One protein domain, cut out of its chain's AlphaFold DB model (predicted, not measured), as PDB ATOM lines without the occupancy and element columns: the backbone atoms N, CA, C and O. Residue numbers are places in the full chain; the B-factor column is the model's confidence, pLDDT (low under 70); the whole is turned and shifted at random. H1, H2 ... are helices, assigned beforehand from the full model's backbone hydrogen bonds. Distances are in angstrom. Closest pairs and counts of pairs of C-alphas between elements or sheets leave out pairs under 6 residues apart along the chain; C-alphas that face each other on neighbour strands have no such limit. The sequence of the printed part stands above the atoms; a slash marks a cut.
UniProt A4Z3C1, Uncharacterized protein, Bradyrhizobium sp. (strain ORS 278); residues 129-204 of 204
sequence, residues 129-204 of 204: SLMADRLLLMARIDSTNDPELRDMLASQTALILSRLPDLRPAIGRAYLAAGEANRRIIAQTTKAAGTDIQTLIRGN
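This is residues 129 to 204 of the 204 residues of an uncharacterized protein of Bradyrhizobium sp. (strain ORS 278) (UniProt A4Z3C1). H2, H3 and H4 make an up-and-down bundle, each running against the one before, with H1 along one side of H3 and short H5 crossing its other side. The printed part has 76 residues with five named helices, H1 to H5 in chain order, and no named strand: all helix. It is compact, radius of gyration of the C-alphas 10.8 A, spanning 31 by 24 by 19 A.

H1, residues 129 to 140, begins at C-alpha 129 (70.745, 46.840, 62.568) and is 18.6 A long. H2, residues 147 to 163, is 23.7 A long; H3, residues 165 to 177, 20.0 A; H4, residues 180 to 192, 18.3 A. H5, residues 197 to 202, ends at C-alpha 202 (72.102, 48.049, 85.061).

H1 touches H3, closest C-alphas Leu 136 and Ala 174, 4.4 A. H2 touches H4, closest C-alphas Ala 154 and Thr 189, 6.1 A. Every O i to N i+4 pair is within hydrogen-bond range in H2, H4 and H5, 7 of 8 in H1, 5 of 9 in H3.

The printed part has no cut and no long link; residue 204 is under 70 in pLDDT.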
ATOM      1  N   SER A 129      71.950  46.058  62.252       94.88
ATOM      2  CA  SER A 129      70.745  46.840  62.568       94.88
ATOM      3  C   SER A 129      69.594  45.982  63.096       94.88
ATOM      4  O   SER A 129      68.806  46.462  63.898       94.88
ATOM      5  N   LEU A 130      69.526  44.707  62.703       96.56
ATOM      6  CA  LEU A 130      68.439  43.792  63.062       96.56
ATOM      7  C   LEU A 130      68.791  42.880  64.235       96.56
ATOM      8  O   LEU A 130      67.929  42.172  64.749       96.56
ATOM      9  N   MET A 131      70.053  42.860  64.668       96.12
ATOM     10  CA  MET A 131      70.508  41.924  65.697       96.12
ATOM     11  C   MET A 131      69.852  42.178  67.050       96.12
ATOM     12  O   MET A 131      69.500  41.222  67.732       96.12
ATOM     13  N   ALA A 132      69.668  43.442  67.436       96.19
ATOM     14  CA  ALA A 132      69.028  43.776  68.706       96.19
ATOM     15  C   ALA A 132      67.558  43.324  68.736       96.19
ATOM     16  O   ALA A 132      67.132  42.694  69.704       96.19
ATOM     17  N   ASP A 133      66.816  43.592  67.663       96.75
ATOM     18  CA  ASP A 133      65.396  43.247  67.563       96.75
ATOM     19  C   ASP A 133      65.191  41.737  67.423       96.75
ATOM     20  O   ASP A 133      64.316  41.168  68.076       96.75
ATOM     21  N   ARG A 134      66.049  41.049  66.657       97.12
ATOM     22  CA  ARG A 134      66.056  39.580  66.602       97.12
ATOM     23  C   ARG A 134      66.355  38.958  67.948       97.12
ATOM     24  O   ARG A 134      65.670  38.014  68.320       97.12
ATOM     25  N   LEU A 135      67.354  39.465  68.669       97.50
ATOM     26  CA  LEU A 135      67.703  38.942  69.983       97.50
ATOM     27  C   LEU A 135      66.521  39.081  70.945       97.50
ATOM     28  O   LEU A 135      66.175  38.127  71.641       97.50
ATOM     29  N   LEU A 136      65.879  40.252  70.948       96.88
ATOM     30  CA  LEU A 136      64.695  40.508  71.758       96.88
ATOM     31  C   LEU A 136      63.549  39.556  71.393       96.88
ATOM     32  O   LEU A 136      62.921  38.985  72.283       96.88
ATOM     33  N   LEU A 137      63.292  39.351  70.101       96.00
ATOM     34  CA  LEU A 137      62.216  38.483  69.639       96.00
ATOM     35  C   LEU A 137      62.504  36.995  69.910       96.00
ATOM     36  O   LEU A 137      61.627  36.290  70.405       96.00
ATOM     37  N   MET A 138      63.736  36.525  69.682       95.88
ATOM     38  CA  MET A 138      64.169  35.161  70.034       95.88
ATOM     39  C   MET A 138      64.010  34.887  71.528       95.88
ATOM     40  O   MET A 138      63.633  33.786  71.913       95.88
ATOM     41  N   ALA A 139      64.281  35.884  72.372       96.38
ATOM     42  CA  ALA A 139      64.117  35.755  73.810       96.38
ATOM     43  C   ALA A 139      62.643  35.630  74.235       96.38
ATOM     44  O   ALA A 139      62.352  34.943  75.218       96.38
ATOM     45  N   ARG A 140      61.716  36.253  73.495       93.75
ATOM     46  CA  ARG A 140      60.273  36.253  73.789       93.75
ATOM     47  C   ARG A 140      59.541  35.016  73.269       93.75
ATOM     48  O   ARG A 140      58.641  34.526  73.943       93.75
ATOM     49  N   ILE A 141      59.921  34.508  72.097       91.50
ATOM     50  CA  ILE A 141      59.300  33.319  71.493       91.50
ATOM     51  C   ILE A 141      59.682  32.062  72.281       91.50
ATOM     52  O   ILE A 141      60.839  31.885  72.664       91.50
ATOM     53  N   ASP A 142      58.722  31.156  72.482       87.69
ATOM     54  CA  ASP A 142      58.992  29.861  73.105       87.69
ATOM     55  C   ASP A 142      59.949  29.016  72.243       87.69
ATOM     56  O   ASP A 142      59.625  28.613  71.124       87.69
ATOM     57  N   SER A 143      61.143  28.750  72.777       88.94
ATOM     58  CA  SER A 143      62.189  27.942  72.140       88.94
ATOM     59  C   SER A 143      62.286  26.525  72.715       88.94
ATOM     60  O   SER A 143      63.156  25.750  72.309       88.94
ATOM     61  N   THR A 144      61.412  26.157  73.663       87.88
ATOM     62  CA  THR A 144      61.515  24.904  74.432       87.88
ATOM     63  C   THR A 144      61.597  23.682  73.518       87.88
ATOM     64  O   THR A 144      62.422  22.794  73.732       87.88
ATOM     65  N   ASN A 145      60.799  23.687  72.448       87.69
ATOM     66  CA  ASN A 145      60.730  22.609  71.461       87.69
ATOM     67  C   ASN A 145      61.466  22.932  70.148       87.69
ATOM     68  O   ASN A 145      61.296  22.221  69.161       87.69
ATOM     69  N   ASP A 146      62.276  23.994  70.119       91.62
ATOM     70  CA  ASP A 146      62.986  24.451  68.923       91.62
ATOM     71  C   ASP A 146      64.500  24.566  69.207       91.62
ATOM     72  O   ASP A 146      64.974  25.610  69.665       91.62
ATOM     73  N   PRO A 147      65.286  23.487  69.001       94.06
ATOM     74  CA  PRO A 147      66.728  23.493  69.274       94.06
ATOM     75  C   PRO A 147      67.477  24.549  68.461       94.06
ATOM     76  O   PRO A 147      68.379  25.196  68.980       94.06
ATOM     77  N   GLU A 148      67.054  24.781  67.225       95.44
ATOM     78  CA  GLU A 148      67.674  25.754  66.335       95.44
ATOM     79  C   GLU A 148      67.512  27.183  66.872       95.44
ATOM     80  O   GLU A 148      68.480  27.939  66.898       95.44
ATOM     81  N   LEU A 149      66.330  27.548  67.392       94.88
ATOM     82  CA  LEU A 149      66.152  28.851  68.045       94.88
ATOM     83  C   LEU A 149      67.001  29.001  69.311       94.88
ATOM     84  O   LEU A 149      67.512  30.092  69.572       94.88
ATOM     85  N   ARG A 150      67.170  27.926  70.090       96.19
ATOM     86  CA  ARG A 150      68.040  27.942  71.278       96.19
ATOM     87  C   ARG A 150      69.492  28.214  70.890       96.19
ATOM     88  O   ARG A 150      70.131  29.073  71.500       96.19
ATOM     89  N   ASP A 151      69.973  27.551  69.844       96.88
ATOM     90  CA  ASP A 151      71.327  27.736  69.323       96.88
ATOM     91  C   ASP A 151      71.517  29.138  68.734       96.88
ATOM     92  O   ASP A 151      72.528  29.792  69.000       96.88
ATOM     93  N   MET A 152      70.529  29.655  67.997       96.75
ATOM     94  CA  MET A 152      70.548  31.020  67.463       96.75
ATOM     95  C   MET A 152      70.605  32.074  68.577       96.75
ATOM     96  O   MET A 152      71.406  33.010  68.493       96.75
ATOM     97  N   LEU A 153      69.806  31.911  69.637       97.69
ATOM     98  CA  LEU A 153      69.795  32.805  70.795       97.69
ATOM     99  C   LEU A 153      71.153  32.814  71.508       97.69
ATOM    100  O   LEU A 153      71.708  33.885  71.776       97.69
ATOM    101  N   ALA A 154      71.713  31.633  71.782       97.81
ATOM    102  CA  ALA A 154      73.025  31.499  72.410       97.81
ATOM    103  C   ALA A 154      74.132  32.101  71.528       97.81
ATOM    104  O   ALA A 154      74.931  32.920  71.989       97.81
ATOM    105  N   SER A 155      74.139  31.762  70.237       96.50
ATOM    106  CA  SER A 155      75.133  32.237  69.274       96.50
ATOM    107  C   SER A 155      75.106  33.758  69.121       96.50
ATOM    108  O   SER A 155      76.149  34.410  69.226       96.50
ATOM    109  N   GLN A 156      73.924  34.361  68.950       96.62
ATOM    110  CA  GLN A 156      73.810  35.812  68.804       96.62
ATOM    111  C   GLN A 156      74.183  36.553  70.098       96.62
ATOM    112  O   GLN A 156      74.848  37.588  70.031       96.62
ATOM    113  N   THR A 157      73.837  36.002  71.267       97.50
ATOM    114  CA  THR A 157      74.262  36.547  72.568       97.50
ATOM    115  C   THR A 157      75.789  36.543  72.689       97.50
ATOM    116  O   THR A 157      76.391  37.576  72.988       97.50
ATOM    117  N   ALA A 158      76.438  35.412  72.398       97.06
ATOM    118  CA  ALA A 158      77.895  35.290  72.436       97.06
ATOM    119  C   ALA A 158      78.586  36.216  71.418       97.06
ATOM    120  O   ALA A 158      79.609  36.839  71.722       97.06
ATOM    121  N   LEU A 159      78.013  36.351  70.220       95.81
ATOM    122  CA  LEU A 159      78.507  37.246  69.177       95.81
ATOM    123  C   LEU A 159      78.469  38.711  69.626       95.81
ATOM    124  O   LEU A 159      79.447  39.431  69.432       95.81
ATOM    125  N   ILE A 160      77.381  39.152  70.262       96.06
ATOM    126  CA  ILE A 160      77.269  40.523  70.773       96.06
ATOM    127  C   ILE A 160      78.296  40.779  71.880       96.06
ATOM    128  O   ILE A 160      79.001  41.788  71.847       96.06
ATOM    129  N   LEU A 161      78.451  39.845  72.823       96.00
ATOM    130  CA  LEU A 161      79.418  39.981  73.915       96.00
ATOM    131  C   LEU A 161      80.861  40.111  73.414       96.00
ATOM    132  O   LEU A 161      81.619  40.923  73.955       96.00
ATOM    133  N   SER A 162      81.213  39.329  72.389       95.56
ATOM    134  CA  SER A 162      82.581  39.210  71.879       95.56
ATOM    135  C   SER A 162      82.940  40.209  70.777       95.56
ATOM    136  O   SER A 162      84.097  40.616  70.704       95.56
ATOM    137  N   ARG A 163      81.993  40.600  69.913       95.50
ATOM    138  CA  ARG A 163      82.292  41.386  68.699       95.50
ATOM    139  C   ARG A 163      81.504  42.684  68.553       95.50
ATOM    140  O   ARG A 163      81.925  43.529  67.771       95.50
ATOM    141  N   LEU A 164      80.388  42.862  69.264       94.69
ATOM    142  CA  LEU A 164      79.498  44.025  69.100       94.69
ATOM    143  C   LEU A 164      79.173  44.654  70.465       94.69
ATOM    144  O   LEU A 164      78.028  44.599  70.922       94.69
ATOM    145  N   PRO A 165      80.179  45.218  71.160       91.06
ATOM    146  CA  PRO A 165      80.024  45.686  72.536       91.06
ATOM    147  C   PRO A 165      78.993  46.814  72.690       91.06
ATOM    148  O   PRO A 165      78.402  46.955  73.756       91.06
ATOM    149  N   ASP A 166      78.736  47.579  71.635       94.19
ATOM    150  CA  ASP A 166      77.690  48.603  71.563       94.19
ATOM    151  C   ASP A 166      76.265  48.033  71.649       94.19
ATOM    152  O   ASP A 166      75.361  48.714  72.122       94.19
ATOM    153  N   LEU A 167      76.057  46.776  71.242       95.25
ATOM    154  CA  LEU A 167      74.757  46.107  71.312       95.25
ATOM    155  C   LEU A 167      74.531  45.369  72.639       95.25
ATOM    156  O   LEU A 167      73.472  44.774  72.838       95.25
ATOM    157  N   ARG A 168      75.481  45.416  73.579       95.44
ATOM    158  CA  ARG A 168      75.347  44.793  74.909       95.44
ATOM    159  C   ARG A 168      74.072  45.178  75.671       95.44
ATOM    160  O   ARG A 168      73.489  44.267  76.264       95.44
ATOM    161  N   PRO A 169      73.574  46.431  75.628       95.38
ATOM    162  CA  PRO A 169      72.317  46.778  76.294       95.38
ATOM    163  C   PRO A 169      71.119  45.957  75.779       95.38
ATOM    164  O   PRO A 169      70.200  45.635  76.533       95.38
ATOM    165  N   ALA A 170      71.153  45.503  74.518       96.38
ATOM    166  CA  ALA A 170      70.112  44.638  73.965       96.38
ATOM    167  C   ALA A 170      70.035  43.270  74.663       96.38
ATOM    168  O   ALA A 170      68.939  42.727  74.775       96.38
ATOM    169  N   ILE A 171      71.150  42.740  75.186       97.75
ATOM    170  CA  ILE A 171      71.159  41.482  75.953       97.75
ATOM    171  C   ILE A 171      70.382  41.650  77.260       97.75
ATOM    172  O   ILE A 171      69.584  40.782  77.607       97.75
ATOM    173  N   GLY A 172      70.569  42.774  77.961       97.19
ATOM    174  CA  GLY A 172      69.815  43.087  79.177       97.19
ATOM    175  C   GLY A 172      68.310  43.146  78.904       97.19
ATOM    176  O   GLY A 172      67.530  42.474  79.578       97.19
ATOM    177  N   ARG A 173      67.900  43.861  77.847       96.88
ATOM    178  CA  ARG A 173      66.486  43.935  77.427       96.88
ATOM    179  C   ARG A 173      65.917  42.566  77.051       96.88
ATOM    180  O   ARG A 173      64.825  42.220  77.495       96.88
ATOM    181  N   ALA A 174      66.662  41.777  76.279       97.38
ATOM    182  CA  ALA A 174      66.266  40.427  75.898       97.38
ATOM    183  C   ALA A 174      66.102  39.521  77.127       97.38
ATOM    184  O   ALA A 174      65.101  38.825  77.243       97.38
ATOM    185  N   TYR A 175      67.027  39.582  78.089       97.62
ATOM    186  CA  TYR A 175      66.949  38.820  79.335       97.62
ATOM    187  C   TYR A 175      65.702  39.158  80.162       97.62
ATOM    188  O   TYR A 175      65.041  38.258  80.683       97.62
ATOM    189  N   LEU A 176      65.367  40.447  80.268       96.56
ATOM    190  CA  LEU A 176      64.183  40.909  80.996       96.56
ATOM    191  C   LEU A 176      62.879  40.472  80.316       96.56
ATOM    192  O   LEU A 176      61.940  40.082  81.006       96.56
ATOM    193  N   ALA A 177      62.841  40.491  78.982       94.81
ATOM    194  CA  ALA A 177      61.690  40.055  78.194       94.81
ATOM    195  C   ALA A 177      61.576  38.521  78.064       94.81
ATOM    196  O   ALA A 177      60.541  38.020  77.628       94.81
ATOM    197  N   ALA A 178      62.626  37.776  78.417       95.62
ATOM    198  CA  ALA A 178      62.686  36.336  78.219       95.62
ATOM    199  C   ALA A 178      61.807  35.549  79.198       95.62
ATOM    200  O   ALA A 178      61.838  35.784  80.417       95.62
ATOM    201  N   GLY A 179      61.142  34.520  78.661       92.56
ATOM    202  CA  GLY A 179      60.606  33.406  79.442       92.56
ATOM    203  C   GLY A 179      61.718  32.578  80.100       92.56
ATOM    204  O   GLY A 179      62.898  32.721  79.777       92.56
ATOM    205  N   GLU A 180      61.354  31.695  81.031       94.31
ATOM    206  CA  GLU A 180      62.320  31.002  81.895       94.31
ATOM    207  C   GLU A 180      63.395  30.218  81.121       94.31
ATOM    208  O   GLU A 180      64.584  30.342  81.424       94.31
ATOM    209  N   ALA A 181      63.004  29.457  80.094       93.81
ATOM    210  CA  ALA A 181      63.934  28.673  79.280       93.81
ATOM    211  C   ALA A 181      64.982  29.563  78.581       93.81
ATOM    212  O   ALA A 181      66.186  29.363  78.752       93.81
ATOM    213  N   ASN A 182      64.531  30.597  77.869       96.44
ATOM    214  CA  ASN A 182      65.403  31.543  77.164       96.44
ATOM    215  C   ASN A 182      66.278  32.356  78.120       96.44
ATOM    216  O   ASN A 182      67.456  32.591  77.847       96.44
ATOM    217  N   ARG A 183      65.737  32.733  79.280       97.25
ATOM    218  CA  ARG A 183      66.475  33.454  80.320       97.25
ATOM    219  C   ARG A 183      67.679  32.652  80.809       97.25
ATOM    220  O   ARG A 183      68.766  33.211  80.961       97.25
ATOM    221  N   ARG A 184      67.512  31.339  81.011       96.88
ATOM    222  CA  ARG A 184      68.611  30.434  81.391       96.88
ATOM    223  C   ARG A 184      69.687  30.365  80.307       96.88
ATOM    224  O   ARG A 184      70.863  30.438  80.651       96.88
ATOM    225  N   ILE A 185      69.306  30.289  79.031       97.88
ATOM    226  CA  ILE A 185      70.254  30.271  77.900       97.88
ATOM    227  C   ILE A 185      71.096  31.551  77.883       97.88
ATOM    228  O   ILE A 185      72.326  31.483  77.820       97.88
ATOM    229  N   ILE A 186      70.453  32.716  78.003       98.00
ATOM    230  CA  ILE A 186      71.149  34.010  78.019       98.00
ATOM    231  C   ILE A 186      72.114  34.081  79.213       98.00
ATOM    232  O   ILE A 186      73.289  34.386  79.018       98.00
ATOM    233  N   ALA A 187      71.666  33.729  80.425       97.62
ATOM    234  CA  ALA A 187      72.510  33.743  81.626       97.62
ATOM    235  C   ALA A 187      73.706  32.782  81.543       97.62
ATOM    236  O   ALA A 187      74.813  33.121  81.965       97.62
ATOM    237  N   GLN A 188      73.504  31.574  81.015       97.75
ATOM    238  CA  GLN A 188      74.587  30.608  80.824       97.75
ATOM    239  C   GLN A 188      75.615  31.136  79.823       97.75
ATOM    240  O   GLN A 188      76.815  31.058  80.079       97.75
ATOM    241  N   THR A 189      75.145  31.732  78.728       97.69
ATOM    242  CA  THR A 189      76.010  32.295  77.689       97.69
ATOM    243  C   THR A 189      76.822  33.479  78.212       97.69
ATOM    244  O   THR A 189      78.028  33.552  77.977       97.69
ATOM    245  N   THR A 190      76.206  34.390  78.975       97.25
ATOM    246  CA  THR A 190      76.922  35.540  79.548       97.25
ATOM    247  C   THR A 190      77.951  35.092  80.579       97.25
ATOM    248  O   THR A 190      79.091  35.556  80.545       97.25
ATOM    249  N   LYS A 191      77.595  34.121  81.432       96.62
ATOM    250  CA  LYS A 191      78.515  33.519  82.403       96.62
ATOM    251  C   LYS A 191      79.704  32.847  81.714       96.62
ATOM    252  O   LYS A 191      80.835  33.048  82.145       96.62
ATOM    253  N   ALA A 192      79.467  32.088  80.642       96.31
ATOM    254  CA  ALA A 192      80.527  31.451  79.859       96.31
ATOM    255  C   ALA A 192      81.477  32.478  79.216       96.31
ATOM    256  O   ALA A 192      82.675  32.235  79.118       96.31
ATOM    257  N   ALA A 193      80.960  33.651  78.845       94.44
ATOM    258  CA  ALA A 193      81.749  34.776  78.347       94.44
ATOM    259  C   ALA A 193      82.400  35.633  79.458       94.44
ATOM    260  O   ALA A 193      82.954  36.691  79.164       94.44
ATOM    261  N   GLY A 194      82.305  35.234  80.734       93.94
ATOM    262  CA  GLY A 194      82.865  35.978  81.868       93.94
ATOM    263  C   GLY A 194      82.142  37.292  82.191       93.94
ATOM    264  O   GLY A 194      82.702  38.149  82.867       93.94
ATOM    265  N   THR A 195      80.912  37.474  81.702       93.38
ATOM    266  CA  THR A 195      80.107  38.685  81.914       93.38
ATOM    267  C   THR A 195      78.940  38.400  82.856       93.38
ATOM    268  O   THR A 195      78.119  37.515  82.603       93.38
ATOM    269  N   ASP A 196      78.828  39.178  83.932       92.62
ATOM    270  CA  ASP A 196      77.675  39.110  84.829       92.62
ATOM    271  C   ASP A 196      76.456  39.792  84.192       92.62
ATOM    272  O   ASP A 196      76.500  40.969  83.823       92.62
ATOM    273  N   ILE A 197      75.343  39.064  84.095       92.69
ATOM    274  CA  ILE A 197      74.088  39.558  83.525       92.69
ATOM    275  C   ILE A 197      73.559  40.796  84.261       92.69
ATOM    276  O   ILE A 197      72.967  41.672  83.634       92.69
ATOM    277  N   GLN A 198      73.835  40.936  85.563       92.88
ATOM    278  CA  GLN A 198      73.405  42.105  86.340       92.88
ATOM    279  C   GLN A 198      74.060  43.403  85.856       92.88
ATOM    280  O   GLN A 198      73.441  44.468  85.899       92.88
ATOM    281  N   THR A 199      75.290  43.324  85.341       91.94
ATOM    282  CA  THR A 199      75.986  44.488  84.769       91.94
ATOM    283  C   THR A 199      75.330  44.958  83.473       91.94
ATOM    284  O   THR A 199      75.216  46.159  83.242       91.94
ATOM    285  N   LEU A 200      74.824  44.019  82.667       91.00
ATOM    286  CA  LEU A 200      74.143  44.304  81.403       91.00
ATOM    287  C   LEU A 200      72.737  44.871  81.613       91.00
ATOM    288  O   LEU A 200      72.279  45.667  80.802       91.00
ATOM    289  N   ILE A 201      72.063  44.478  82.698       91.94
ATOM    290  CA  ILE A 201      70.751  45.021  83.074       91.94
ATOM    291  C   ILE A 201      70.885  46.449  83.612       91.94
ATOM    292  O   ILE A 201      70.075  47.298  83.271       91.94
ATOM    293  N   ARG A 202      71.899  46.725  84.445       87.25
ATOM    294  CA  ARG A 202      72.102  48.049  85.061       87.25
ATOM    295  C   ARG A 202      72.657  49.096  84.092       87.25
ATOM    296  O   ARG A 202      72.481  50.285  84.320       87.25
ATOM    297  N   GLY A 203      73.371  48.664  83.054       72.88
ATOM    298  CA  GLY A 203      73.939  49.547  82.032       72.88
ATOM    299  C   GLY A 203      72.936  50.037  80.982       72.88
ATOM    300  O   GLY A 203      73.368  50.593  79.975       72.88
ATOM    301  N   ASN A 204      71.639  49.788  81.180       57.44
ATOM    302  CA  ASN A 204      70.550  50.094  80.258       57.44
ATOM    303  C   ASN A 204      69.451  50.873  80.984       57.44
ATOM    304  O   ASN A 204      68.803  51.701  80.311       57.44
TER     305      ASN A 204